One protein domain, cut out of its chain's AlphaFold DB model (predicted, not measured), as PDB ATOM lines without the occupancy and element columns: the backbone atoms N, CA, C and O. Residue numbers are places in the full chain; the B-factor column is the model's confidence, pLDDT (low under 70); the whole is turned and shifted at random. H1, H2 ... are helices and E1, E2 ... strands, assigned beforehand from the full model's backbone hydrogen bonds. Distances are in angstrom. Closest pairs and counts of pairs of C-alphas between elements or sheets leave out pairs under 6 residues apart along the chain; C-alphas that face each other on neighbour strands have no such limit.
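This is residues 13 to 96 of the 144 residues of an uncharacterized protein of Rhizobacter sp. AJA081-3 (UniProt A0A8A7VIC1). A small sheet of two strands, E1 and E2, and two helices, H3 and H4, make a triangle: H3 and H4 meet as a V where H3 begins and H4 ends, and the sheet stands across the wide end. The short helices H1 and H2 form an arm at the other end of the longest axis, and residues 29 to 35 stick out. The printed part has 84 residues with four named helices and two named strands, in the order H1 H2 H3 E1 H4 E2; the strands are parallel and the class is mostly helix. It is compact, with a radius of gyration of the C-alphas of 13.5 A, and spans 35 by 26 by 18 A.

E1, residues 63 to 66, and E2, residues 90 to 93, are parallel neighbours at 35 degrees; N 64 and O 90 are 2.8 A apart, within hydrogen-bond range. With H4, residues 69 to 82, they form a strand-helix-strand unit, two parallel strands with a helix between them in the chain, and its crossover is right-handed. The closest C-alphas of H4 and E2, those of Trp 69 and His 93, are 5.3 A apart. H3, residues 48 to 59, touches H4 with residues 48 to 52 alone; the closest C-alphas, of Ala 52 and Phe 80, are 6.3 A apart. Their tilt is steep, 58 degrees, opposite ways. H2, residues 38 to 44, is apart from H3. H1, residues 28 to 34, is close to H2 but not clearly touching, with the closest C-alphas, of Gln 31 and Arg 38, 7.8 A apart. In H1, H2, H3 and H4 every O i to N i+4 pair is within hydrogen-bond range.

H4 is 19.6 A long and H3 16.1 A; E1 measures 10.1 A, E2 10.2 A, H1 10.0 A and H2 10.1 A. H1 begins at C-alpha 28 (101.216, 131.990, 149.990), and E2 ends at C-alpha 93 (79.851, 136.176, 132.729).

The C-alphas farthest apart, of Glu 39 and Ser 96, are 37.9 A apart. The printed part has no cut, and no link is long. Residues 13 to 25 have pLDDT under 70.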
ATOM      1  N   ALA A  13      90.483 119.242 137.834       43.28
ATOM      2  CA  ALA A  13      91.480 120.141 137.272       43.28
ATOM      3  C   ALA A  13      92.449 120.586 138.373       43.28
ATOM      4  O   ALA A  13      92.311 121.659 138.957       43.28
ATOM      5  N   PHE A  14      93.440 119.747 138.668       38.94
ATOM      6  CA  PHE A  14      94.732 120.278 139.086       38.94
ATOM      7  C   PHE A  14      95.408 120.796 137.815       38.94
ATOM      8  O   PHE A  14      95.837 120.021 136.963       38.94
ATOM      9  N   LEU A  15      95.385 122.113 137.644       39.75
ATOM     10  CA  LEU A  15      96.086 122.805 136.575       39.75
ATOM     11  C   LEU A  15      97.524 123.046 137.017       39.75
ATOM     12  O   LEU A  15      97.755 123.722 138.016       39.75
ATOM     13  N   ASP A  16      98.472 122.484 136.274       38.38
ATOM     14  CA  ASP A  16      99.878 122.848 136.396       38.38
ATOM     15  C   ASP A  16     100.194 123.933 135.389       38.38
ATOM     16  O   ASP A  16     100.226 123.702 134.181       38.38
ATOM     17  N   ILE A  17     100.441 125.129 135.897       41.94
ATOM     18  CA  ILE A  17     101.107 126.173 135.118       41.94
ATOM     19  C   ILE A  17     102.641 125.939 135.160       41.94
ATOM     20  O   ILE A  17     103.396 126.549 134.411       41.94
ATOM     21  N   GLY A  18     103.121 124.997 135.981       40.69
ATOM     22  CA  GLY A  18     104.529 124.706 136.259       40.69
ATOM     23  C   GLY A  18     105.295 123.923 135.194       40.69
ATOM     24  O   GLY A  18     106.512 123.801 135.327       40.69
ATOM     25  N   SER A  19     104.665 123.466 134.101       39.53
ATOM     26  CA  SER A  19     105.440 122.987 132.942       39.53
ATOM     27  C   SER A  19     106.031 124.133 132.109       39.53
ATOM     28  O   SER A  19     106.839 123.879 131.216       39.53
ATOM     29  N   ALA A  20     105.671 125.388 132.395       42.78
ATOM     30  CA  ALA A  20     106.474 126.533 131.998       42.78
ATOM     31  C   ALA A  20     107.600 126.675 133.029       42.78
ATOM     32  O   ALA A  20     107.410 127.236 134.108       42.78
ATOM     33  N   SER A  21     108.789 126.176 132.696       45.66
ATOM     34  CA  SER A  21     110.021 126.222 133.501       45.66
ATOM     35  C   SER A  21     110.479 127.631 133.943       45.66
ATOM     36  O   SER A  21     111.566 127.780 134.495       45.66
ATOM     37  N   SER A  22     109.675 128.670 133.706       45.19
ATOM     38  CA  SER A  22     109.908 130.082 134.009       45.19
ATOM     39  C   SER A  22     108.963 130.681 135.067       45.19
ATOM     40  O   SER A  22     109.236 131.787 135.534       45.19
ATOM     41  N   TRP A  23     107.882 130.005 135.491       57.03
ATOM     42  CA  TRP A  23     106.963 130.569 136.495       57.03
ATOM     43  C   TRP A  23     107.508 130.392 137.922       57.03
ATOM     44  O   TRP A  23     107.416 129.327 138.537       57.03
ATOM     45  N   THR A  24     108.094 131.455 138.471       57.72
ATOM     46  CA  THR A  24     108.718 131.454 139.806       57.72
ATOM     47  C   THR A  24     107.846 132.071 140.898       57.72
ATOM     48  O   THR A  24     108.122 131.862 142.080       57.72
ATOM     49  N   HIS A  25     106.787 132.796 140.528       66.44
ATOM     50  CA  HIS A  25     105.911 133.477 141.477       66.44
ATOM     51  C   HIS A  25     104.918 132.508 142.126       66.44
ATOM     52  O   HIS A  25     104.076 131.908 141.464       66.44
ATOM     53  N   TRP A  26     105.003 132.370 143.446       79.44
ATOM     54  CA  TRP A  26     104.087 131.560 144.241       79.44
ATOM     55  C   TRP A  26     103.422 132.429 145.304       79.44
ATOM     56  O   TRP A  26     104.114 133.130 146.040       79.44
ATOM     57  N   ASP A  27     102.095 132.382 145.389       81.00
ATOM     58  CA  ASP A  27     101.327 133.177 146.346       81.00
ATOM     59  C   ASP A  27     100.947 132.328 147.571       81.00
ATOM     60  O   ASP A  27     100.214 131.338 147.478       81.00
ATOM     61  N   ALA A  28     101.466 132.708 148.742       81.19
ATOM     62  CA  ALA A  28     101.216 131.990 149.990       81.19
ATOM     63  C   ALA A  28      99.753 132.098 150.463       81.19
ATOM     64  O   ALA A  28      99.242 131.160 151.078       81.19
ATOM     65  N   SER A  29      99.071 133.206 150.160       81.38
ATOM     66  CA  SER A  29      97.659 133.400 150.498       81.38
ATOM     67  C   SER A  29      96.756 132.515 149.634       81.38
ATOM     68  O   SER A  29      95.869 131.849 150.166       81.38
ATOM     69  N   ALA A  30      97.056 132.388 148.336       79.62
ATOM     70  CA  ALA A  30      96.361 131.476 147.432       79.62
ATOM     71  C   ALA A  30      96.580 130.008 147.838       79.62
ATOM     72  O   ALA A  30      95.633 129.220 147.870       79.62
ATOM     73  N   GLN A  31      97.806 129.637 148.227       83.00
ATOM     74  CA  GLN A  31      98.077 128.303 148.771       83.00
ATOM     75  C   GLN A  31      97.226 128.015 150.015       83.00
ATOM     76  O   GLN A  31      96.665 126.924 150.116       83.00
ATOM     77  N   ALA A  32      97.130 128.958 150.957       82.75
ATOM     78  CA  ALA A  32      96.324 128.781 152.164       82.75
ATOM     79  C   ALA A  32      94.826 128.651 151.835       82.75
ATOM     80  O   ALA A  32      94.166 127.752 152.349       82.75
ATOM     81  N   LEU A  33      94.320 129.495 150.931       82.00
ATOM     82  CA  LEU A  33      92.914 129.522 150.521       82.00
ATOM     83  C   LEU A  33      92.475 128.235 149.801       82.00
ATOM     84  O   LEU A  33      91.392 127.707 150.056       82.00
ATOM     85  N   HIS A  34      93.317 127.716 148.905       79.00
ATOM     86  CA  HIS A  34      92.986 126.567 148.053       79.00
ATOM     87  C   HIS A  34      93.528 125.229 148.584       79.00
ATOM     88  O   HIS A  34      93.106 124.154 148.139       79.00
ATOM     89  N   GLY A  35      94.475 125.268 149.524       83.06
ATOM     90  CA  GLY A  35      95.150 124.094 150.079       83.06
ATOM     91  C   GLY A  35      96.016 123.338 149.068       83.06
ATOM     92  O   GLY A  35      96.225 122.135 149.230       83.06
ATOM     93  N   ILE A  36      96.474 124.004 148.003       82.12
ATOM     94  CA  ILE A  36      97.372 123.435 146.989       82.12
ATOM     95  C   ILE A  36      98.765 123.983 147.259       82.12
ATOM     96  O   ILE A  36      98.981 125.182 147.135       82.12
ATOM     97  N   THR A  37      99.702 123.117 147.645       85.81
ATOM     98  CA  THR A  37     101.104 123.508 147.852       85.81
ATOM     99  C   THR A  37     101.874 123.522 146.538       85.81
ATOM    100  O   THR A  37     101.518 122.805 145.601       85.81
ATOM    101  N   ARG A  38     102.981 124.277 146.484       82.06
ATOM    102  CA  ARG A  38     103.867 124.293 145.306       82.06
ATOM    103  C   ARG A  38     104.361 122.897 144.948       82.06
ATOM    104  O   ARG A  38     104.361 122.518 143.786       82.06
ATOM    105  N   GLU A  39     104.734 122.118 145.958       84.75
ATOM    106  CA  GLU A  39     105.163 120.730 145.786       84.75
ATOM    107  C   GLU A  39     104.046 119.850 145.207       84.75
ATOM    108  O   GLU A  39     104.294 119.079 144.286       84.75
ATOM    109  N   THR A  40     102.809 120.000 145.697       84.25
ATOM    110  CA  THR A  40     101.646 119.272 145.165       84.25
ATOM    111  C   THR A  40     101.399 119.626 143.704       84.25
ATOM    112  O   THR A  40     101.178 118.726 142.896       84.25
ATOM    113  N   ALA A  41     101.458 120.917 143.362       82.56
ATOM    114  CA  ALA A  41     101.274 121.390 141.994       82.56
ATOM    115  C   ALA A  41     102.348 120.823 141.055       82.56
ATOM    116  O   ALA A  41     102.000 120.253 140.031       82.56
ATOM    117  N   LEU A  42     103.625 120.867 141.450       80.69
ATOM    118  CA  LEU A  42     104.726 120.320 140.650       80.69
ATOM    119  C   LEU A  42     104.679 118.789 140.523       80.69
ATOM    120  O   LEU A  42     105.065 118.241 139.496       80.69
ATOM    121  N   ARG A  43     104.241 118.078 141.570       82.31
ATOM    122  CA  ARG A  43     104.203 116.605 141.583       82.31
ATOM    123  C   ARG A  43     103.018 116.035 140.809       82.31
ATOM    124  O   ARG A  43     103.157 115.004 140.159       82.31
ATOM    125  N   HIS A  44     101.845 116.641 140.958       82.94
ATOM    126  CA  HIS A  44     100.577 116.119 140.428       82.94
ATOM    127  C   HIS A  44     100.037 116.929 139.256       82.94
ATOM    128  O   HIS A  44      98.941 116.670 138.757       82.94
ATOM    129  N   GLY A  45     100.805 117.926 138.849       82.31
ATOM    130  CA  GLY A  45     100.510 118.770 137.735       82.31
ATOM    131  C   GLY A  45     100.429 118.038 136.402       82.31
ATOM    132  O   GLY A  45     101.052 116.996 136.201       82.31
ATOM    133  N   ARG A  46      99.638 118.587 135.476       86.69
ATOM    134  CA  ARG A  46      99.509 118.085 134.107       86.69
ATOM    135  C   ARG A  46     100.053 119.110 133.116       86.69
ATOM    136  O   ARG A  46      99.743 120.287 133.284       86.69
ATOM    137  N   PRO A  47     100.768 118.688 132.057       86.94
ATOM    138  CA  PRO A  47     101.294 119.606 131.053       86.94
ATOM    139  C   PRO A  47     100.213 120.538 130.502       86.94
ATOM    140  O   PRO A  47      99.134 120.083 130.110       86.94
ATOM    141  N   VAL A  48     100.517 121.836 130.409       88.94
ATOM    142  CA  VAL A  48      99.541 122.858 129.991       88.94
ATOM    143  C   VAL A  48      98.911 122.544 128.628       88.94
ATOM    144  O   VAL A  48      97.698 122.660 128.457       88.94
ATOM    145  N   ALA A  49      99.707 122.031 127.684       90.69
ATOM    146  CA  ALA A  49      99.241 121.612 126.364       90.69
ATOM    147  C   ALA A  49      98.244 120.440 126.426       90.69
ATOM    148  O   ALA A  49      97.290 120.385 125.647       90.69
ATOM    149  N   GLU A  50      98.431 119.504 127.362       93.94
ATOM    150  CA  GLU A  50      97.510 118.383 127.558       93.94
ATOM    151  C   GLU A  50      96.167 118.873 128.104       93.94
ATOM    152  O   GLU A  50      95.115 118.483 127.589       93.94
ATOM    153  N   VAL A  51      96.204 119.775 129.090       93.50
ATOM    154  CA  VAL A  51      94.996 120.362 129.679       93.50
ATOM    155  C   VAL A  51      94.245 121.211 128.653       93.50
ATOM    156  O   VAL A  51      93.042 121.024 128.478       93.50
ATOM    157  N   ALA A  52      94.934 122.084 127.912       95.44
ATOM    158  CA  ALA A  52      94.331 122.910 126.863       95.44
ATOM    159  C   ALA A  52      93.650 122.061 125.776       95.44
ATOM    160  O   ALA A  52      92.505 122.324 125.393       95.44
ATOM    161  N   ARG A  53      94.318 120.992 125.318       96.62
ATOM    162  CA  ARG A  53      93.754 120.042 124.349       96.62
ATOM    163  C   ARG A  53      92.493 119.377 124.889       96.62
ATOM    164  O   ARG A  53      91.499 119.286 124.172       96.62
ATOM    165  N   GLU A  54      92.520 118.908 126.130       96.44
ATOM    166  CA  GLU A  54      91.368 118.255 126.747       96.44
ATOM    167  C   GLU A  54      90.187 119.213 126.936       96.44
ATOM    168  O   GLU A  54      89.052 118.844 126.628       96.44
ATOM    169  N   LEU A  55      90.444 120.445 127.386       95.94
ATOM    170  CA  LEU A  55      89.420 121.482 127.490       95.94
ATOM    171  C   LEU A  55      88.778 121.732 126.124       95.94
ATOM    172  O   LEU A  55      87.556 121.651 126.005       95.94
ATOM    173  N   ASN A  56      89.581 121.928 125.075       97.81
ATOM    174  CA  ASN A  56      89.066 122.112 123.719       97.81
ATOM    175  C   ASN A  56      88.257 120.910 123.223       97.81
ATOM    176  O   ASN A  56      87.208 121.109 122.621       97.81
ATOM    177  N   GLN A  57      88.692 119.679 123.496       96.81
ATOM    178  CA  GLN A  57      87.961 118.471 123.101       96.81
ATOM    179  C   GLN A  57      86.614 118.342 123.824       96.81
ATOM    180  O   GLN A  57      85.594 118.060 123.196       96.81
ATOM    181  N   ARG A  58      86.586 118.552 125.144       95.50
ATOM    182  CA  ARG A  58      85.375 118.368 125.960       95.50
ATOM    183  C   ARG A  58      84.367 119.503 125.787       95.50
ATOM    184  O   ARG A  58      83.157 119.278 125.880       95.50
ATOM    185  N   LEU A  59      84.862 120.719 125.574       95.31
ATOM    186  CA  LEU A  59      84.071 121.947 125.596       95.31
ATOM    187  C   LEU A  59      83.814 122.527 124.206       95.31
ATOM    188  O   LEU A  59      83.147 123.553 124.120       95.31
ATOM    189  N   HIS A  60      84.291 121.881 123.138       96.19
ATOM    190  CA  HIS A  60      84.173 122.368 121.764       96.19
ATOM    191  C   HIS A  60      82.779 122.930 121.441       96.19
ATOM    192  O   HIS A  60      81.762 122.253 121.621       96.19
ATOM    193  N   GLY A  61      82.740 124.178 120.968       94.56
ATOM    194  CA  GLY A  61      81.525 124.879 120.553       94.56
ATOM    195  C   GLY A  61      80.577 125.276 121.692       94.56
ATOM    196  O   GLY A  61      79.494 125.796 121.423       94.56
ATOM    197  N   ARG A  62      80.941 125.045 122.958       94.88
ATOM    198  CA  ARG A  62      80.098 125.374 124.116       94.88
ATOM    199  C   ARG A  62      80.358 126.788 124.624       94.88
ATOM    200  O   ARG A  62      81.430 127.356 124.428       94.88
ATOM    201  N   THR A  63      79.372 127.317 125.339       94.62
ATOM    202  CA  THR A  63      79.503 128.529 126.150       94.62
ATOM    203  C   THR A  63      79.459 128.144 127.623       94.62
ATOM    204  O   THR A  63      78.476 127.563 128.088       94.62
ATOM    205  N   LEU A  64      80.528 128.456 128.346       93.69
ATOM    206  CA  LEU A  64      80.651 128.268 129.784       93.69
ATOM    207  C   LEU A  64      80.305 129.576 130.488       93.69
ATOM    208  O   LEU A  64      80.639 130.648 129.994       93.69
ATOM    209  N   HIS A  65      79.659 129.472 131.644       93.00
ATOM    210  CA  HIS A  65      79.285 130.619 132.463       93.00
ATOM    211  C   HIS A  65      79.993 130.530 133.812       93.00
ATOM    212  O   HIS A  65      79.987 129.467 134.433       93.00
ATOM    213  N   CYS A  66      80.580 131.639 134.250       91.75
ATOM    214  CA  CYS A  66      81.331 131.747 135.500       91.75
ATOM    215  C   CYS A  66      80.957 133.029 136.253       91.75
ATOM    216  O   CYS A  66      80.526 134.010 135.643       91.75
ATOM    217  N   ASP A  67      81.084 133.029 137.578       90.00
ATOM    218  CA  ASP A  67      80.813 134.198 138.424       90.00
ATOM    219  C   ASP A  67      82.068 135.050 138.695       90.00
ATOM    220  O   ASP A  67      81.945 136.180 139.160       90.00
ATOM    221  N   GLY A  68      83.256 134.544 138.342       90.50
ATOM    222  CA  GLY A  68      84.557 135.207 138.465       90.50
ATOM    223  C   GLY A  68      85.168 135.663 137.136       90.50
ATOM    224  O   GLY A  68      86.392 135.688 137.020       90.50
ATOM    225  N   TRP A  69      84.348 136.036 136.142       91.06
ATOM    226  CA  TRP A  69      84.750 136.177 134.727       91.06
ATOM    227  C   TRP A  69      86.084 136.886 134.474       91.06
ATOM    228  O   TRP A  69      86.890 136.377 133.706       91.06
ATOM    229  N   ALA A  70      86.355 138.028 135.117       87.31
ATOM    230  CA  ALA A  70      87.600 138.767 134.892       87.31
ATOM    231  C   ALA A  70      88.852 137.950 135.265       87.31
ATOM    232  O   ALA A  70      89.847 137.974 134.541       87.31
ATOM    233  N   HIS A  71      88.789 137.200 136.367       86.06
ATOM    234  CA  HIS A  71      89.877 136.336 136.818       86.06
ATOM    235  C   HIS A  71      89.957 135.076 135.953       86.06
ATOM    236  O   HIS A  71      91.028 134.739 135.452       86.06
ATOM    237  N   ASP A  72      88.821 134.414 135.725       89.50
ATOM    238  CA  ASP A  72      88.764 133.160 134.970       89.50
ATOM    239  C   ASP A  72      89.211 133.352 133.517       89.50
ATOM    240  O   ASP A  72      89.951 132.533 132.975       89.50
ATOM    241  N   TYR A  73      88.823 134.466 132.893       89.94
ATOM    242  CA  TYR A  73      89.232 134.813 131.536       89.94
ATOM    243  C   TYR A  73      90.735 135.098 131.442       89.94
ATOM    244  O   TYR A  73      91.392 134.641 130.505       89.94
ATOM    245  N   ALA A  74      91.308 135.809 132.421       88.31
ATOM    246  CA  ALA A  74      92.745 136.067 132.463       88.31
ATOM    247  C   ALA A  74      93.550 134.761 132.577       88.31
ATOM    248  O   ALA A  74      94.473 134.538 131.790       88.31
ATOM    249  N   TRP A  75      93.161 133.862 133.488       90.19
ATOM    250  CA  TRP A  75      93.815 132.559 133.646       90.19
ATOM    251  C   TRP A  75      93.633 131.648 132.433       90.19
ATOM    252  O   TRP A  75      94.571 130.952 132.042       90.19
ATOM    253  N   LEU A  76      92.455 131.676 131.806       93.69
ATOM    254  CA  LEU A  76      92.194 130.930 130.581       93.69
ATOM    255  C   LEU A  76      93.117 131.381 129.443       93.69
ATOM    256  O   LEU A  76      93.688 130.536 128.756       93.69
ATOM    257  N   ASN A  77      93.302 132.690 129.266       91.25
ATOM    258  CA  ASN A  77      94.214 133.213 128.249       91.25
ATOM    259  C   ASN A  77      95.661 132.819 128.526       91.25
ATOM    260  O   ASN A  77      96.326 132.356 127.611       91.25
ATOM    261  N   LEU A  78      96.129 132.934 129.774       88.06
ATOM    262  CA  LEU A  78      97.484 132.510 130.144       88.06
ATOM    263  C   LEU A  78      97.721 131.026 129.845       88.06
ATOM    264  O   LEU A  78      98.773 130.658 129.332       88.06
ATOM    265  N   LEU A  79      96.731 130.174 130.122       91.12
ATOM    266  CA  LEU A  79      96.805 128.753 129.796       91.12
ATOM    267  C   LEU A  79      96.922 128.510 128.290       91.12
ATOM    268  O   LEU A  79      97.756 127.716 127.858       91.12
ATOM    269  N   PHE A  80      96.068 129.150 127.493       94.31
ATOM    270  CA  PHE A  80      96.033 128.916 126.052       94.31
ATOM    271  C   PHE A  80      97.223 129.548 125.322       94.31
ATOM    272  O   PHE A  80      97.747 128.928 124.397       94.31
ATOM    273  N   ASP A  81      97.713 130.692 125.800       91.88
ATOM    274  CA  ASP A  81      98.960 131.313 125.346       91.88
ATOM    275  C   ASP A  81     100.161 130.394 125.616       91.88
ATOM    276  O   ASP A  81     100.886 130.026 124.691       91.88
ATOM    277  N   ALA A  82     100.296 129.885 126.847       87.06
ATOM    278  CA  ALA A  82     101.348 128.931 127.207       87.06
ATOM    279  C   ALA A  82     101.246 127.593 126.446       87.06
ATOM    280  O   ALA A  82     102.255 126.925 126.220       87.06
ATOM    281  N   ALA A  83     100.038 127.190 126.042       93.00
ATOM    282  CA  ALA A  83      99.808 126.011 125.213       93.00
ATOM    283  C   ALA A  83     100.000 126.264 123.703       93.00
ATOM    284  O   ALA A  83      99.942 125.306 122.930       93.00
ATOM    285  N   GLY A  84     100.203 127.515 123.273       93.00
ATOM    286  CA  GLY A  84     100.331 127.886 121.862       93.00
ATOM    287  C   GLY A  84      99.049 127.677 121.049       93.00
ATOM    288  O   GLY A  84      99.114 127.285 119.884       93.00
ATOM    289  N   GLY A  85      97.876 127.882 121.654       93.44
ATOM    290  CA  GLY A  85      96.583 127.652 121.010       93.44
ATOM    291  C   GLY A  85      95.504 128.638 121.442       93.44
ATOM    292  O   GLY A  85      95.749 129.577 122.189       93.44
ATOM    293  N   THR A  86      94.275 128.410 120.983       96.75
ATOM    294  CA  THR A  86      93.110 129.222 121.361       96.75
ATOM    295  C   THR A  86      91.979 128.344 121.895       96.75
ATOM    296  O   THR A  86      91.825 127.202 121.434       96.75
ATOM    297  N   PRO A  87      91.146 128.851 122.822       96.88
ATOM    298  CA  PRO A  87      89.940 128.152 123.241       96.88
ATOM    299  C   PRO A  87      89.022 127.861 122.045       96.88
ATOM    300  O   PRO A  87      88.726 128.740 121.240       96.88
ATOM    301  N   ALA A  88      88.525 126.630 121.947       97.81
ATOM    302  CA  ALA A  88      87.502 126.213 120.983       97.81
ATOM    303  C   ALA A  88      86.078 126.338 121.565       97.81
ATOM    304  O   ALA A  88      85.145 125.669 121.120       97.81
ATOM    305  N   PHE A  89      85.932 127.151 122.608       96.69
ATOM    306  CA  PHE A  89      84.726 127.379 123.394       96.69
ATOM    307  C   PHE A  89      84.708 128.828 123.884       96.69
ATOM    308  O   PHE A  89      85.708 129.535 123.783       96.69
ATOM    309  N   ARG A  90      83.573 129.275 124.420       95.69
ATOM    310  CA  ARG A  90      83.408 130.631 124.963       95.69
ATOM    311  C   ARG A  90      83.278 130.606 126.477       95.69
ATOM    312  O   ARG A  90      82.670 129.685 127.020       95.69
ATOM    313  N   LEU A  91      83.802 131.638 127.131       95.25
ATOM    314  CA  LEU A  91      83.603 131.903 128.551       95.25
ATOM    315  C   LEU A  91      82.855 133.228 128.711       95.25
ATOM    316  O   LEU A  91      83.329 134.269 128.266       95.25
ATOM    317  N   GLU A  92      81.698 133.178 129.355       94.31
ATOM    318  CA  GLU A  92      80.799 134.312 129.556       94.31
ATOM    319  C   GLU A  92      80.570 134.564 131.047       94.31
ATOM    320  O   GLU A  92      80.667 133.662 131.889       94.31
ATOM    321  N   HIS A  93      80.242 135.811 131.375       94.00
ATOM    322  CA  HIS A  93      79.851 136.176 132.729       94.00
ATOM    323  C   HIS A  93      78.474 135.586 133.043       94.00
ATOM    324  O   HIS A  93      77.526 135.801 132.297       94.00
ATOM    325  N   LEU A  94      78.316 134.908 134.178       92.75
ATOM    326  CA  LEU A  94      77.081 134.213 134.556       92.75
ATOM    327  C   LEU A  94      75.822 135.085 134.460       92.75
ATOM    328  O   LEU A  94      74.782 134.609 134.017       92.75
ATOM    329  N   ARG A  95      75.918 136.366 134.838       91.94
ATOM    330  CA  ARG A  95      74.815 137.337 134.713       91.94
ATOM    331  C   ARG A  95      74.181 137.361 133.317       91.94
ATOM    332  O   ARG A  95      72.978 137.578 133.244       91.94
ATOM    333  N   SER A  96      74.936 137.115 132.242       92.56
ATOM    334  CA  SER A  96      74.399 137.104 130.872       92.56
ATOM    335  C   SER A  96      73.407 135.963 130.615       92.56
ATOM    336  O   SER A  96      72.609 136.047 129.685       92.56
TER     337      SER A  96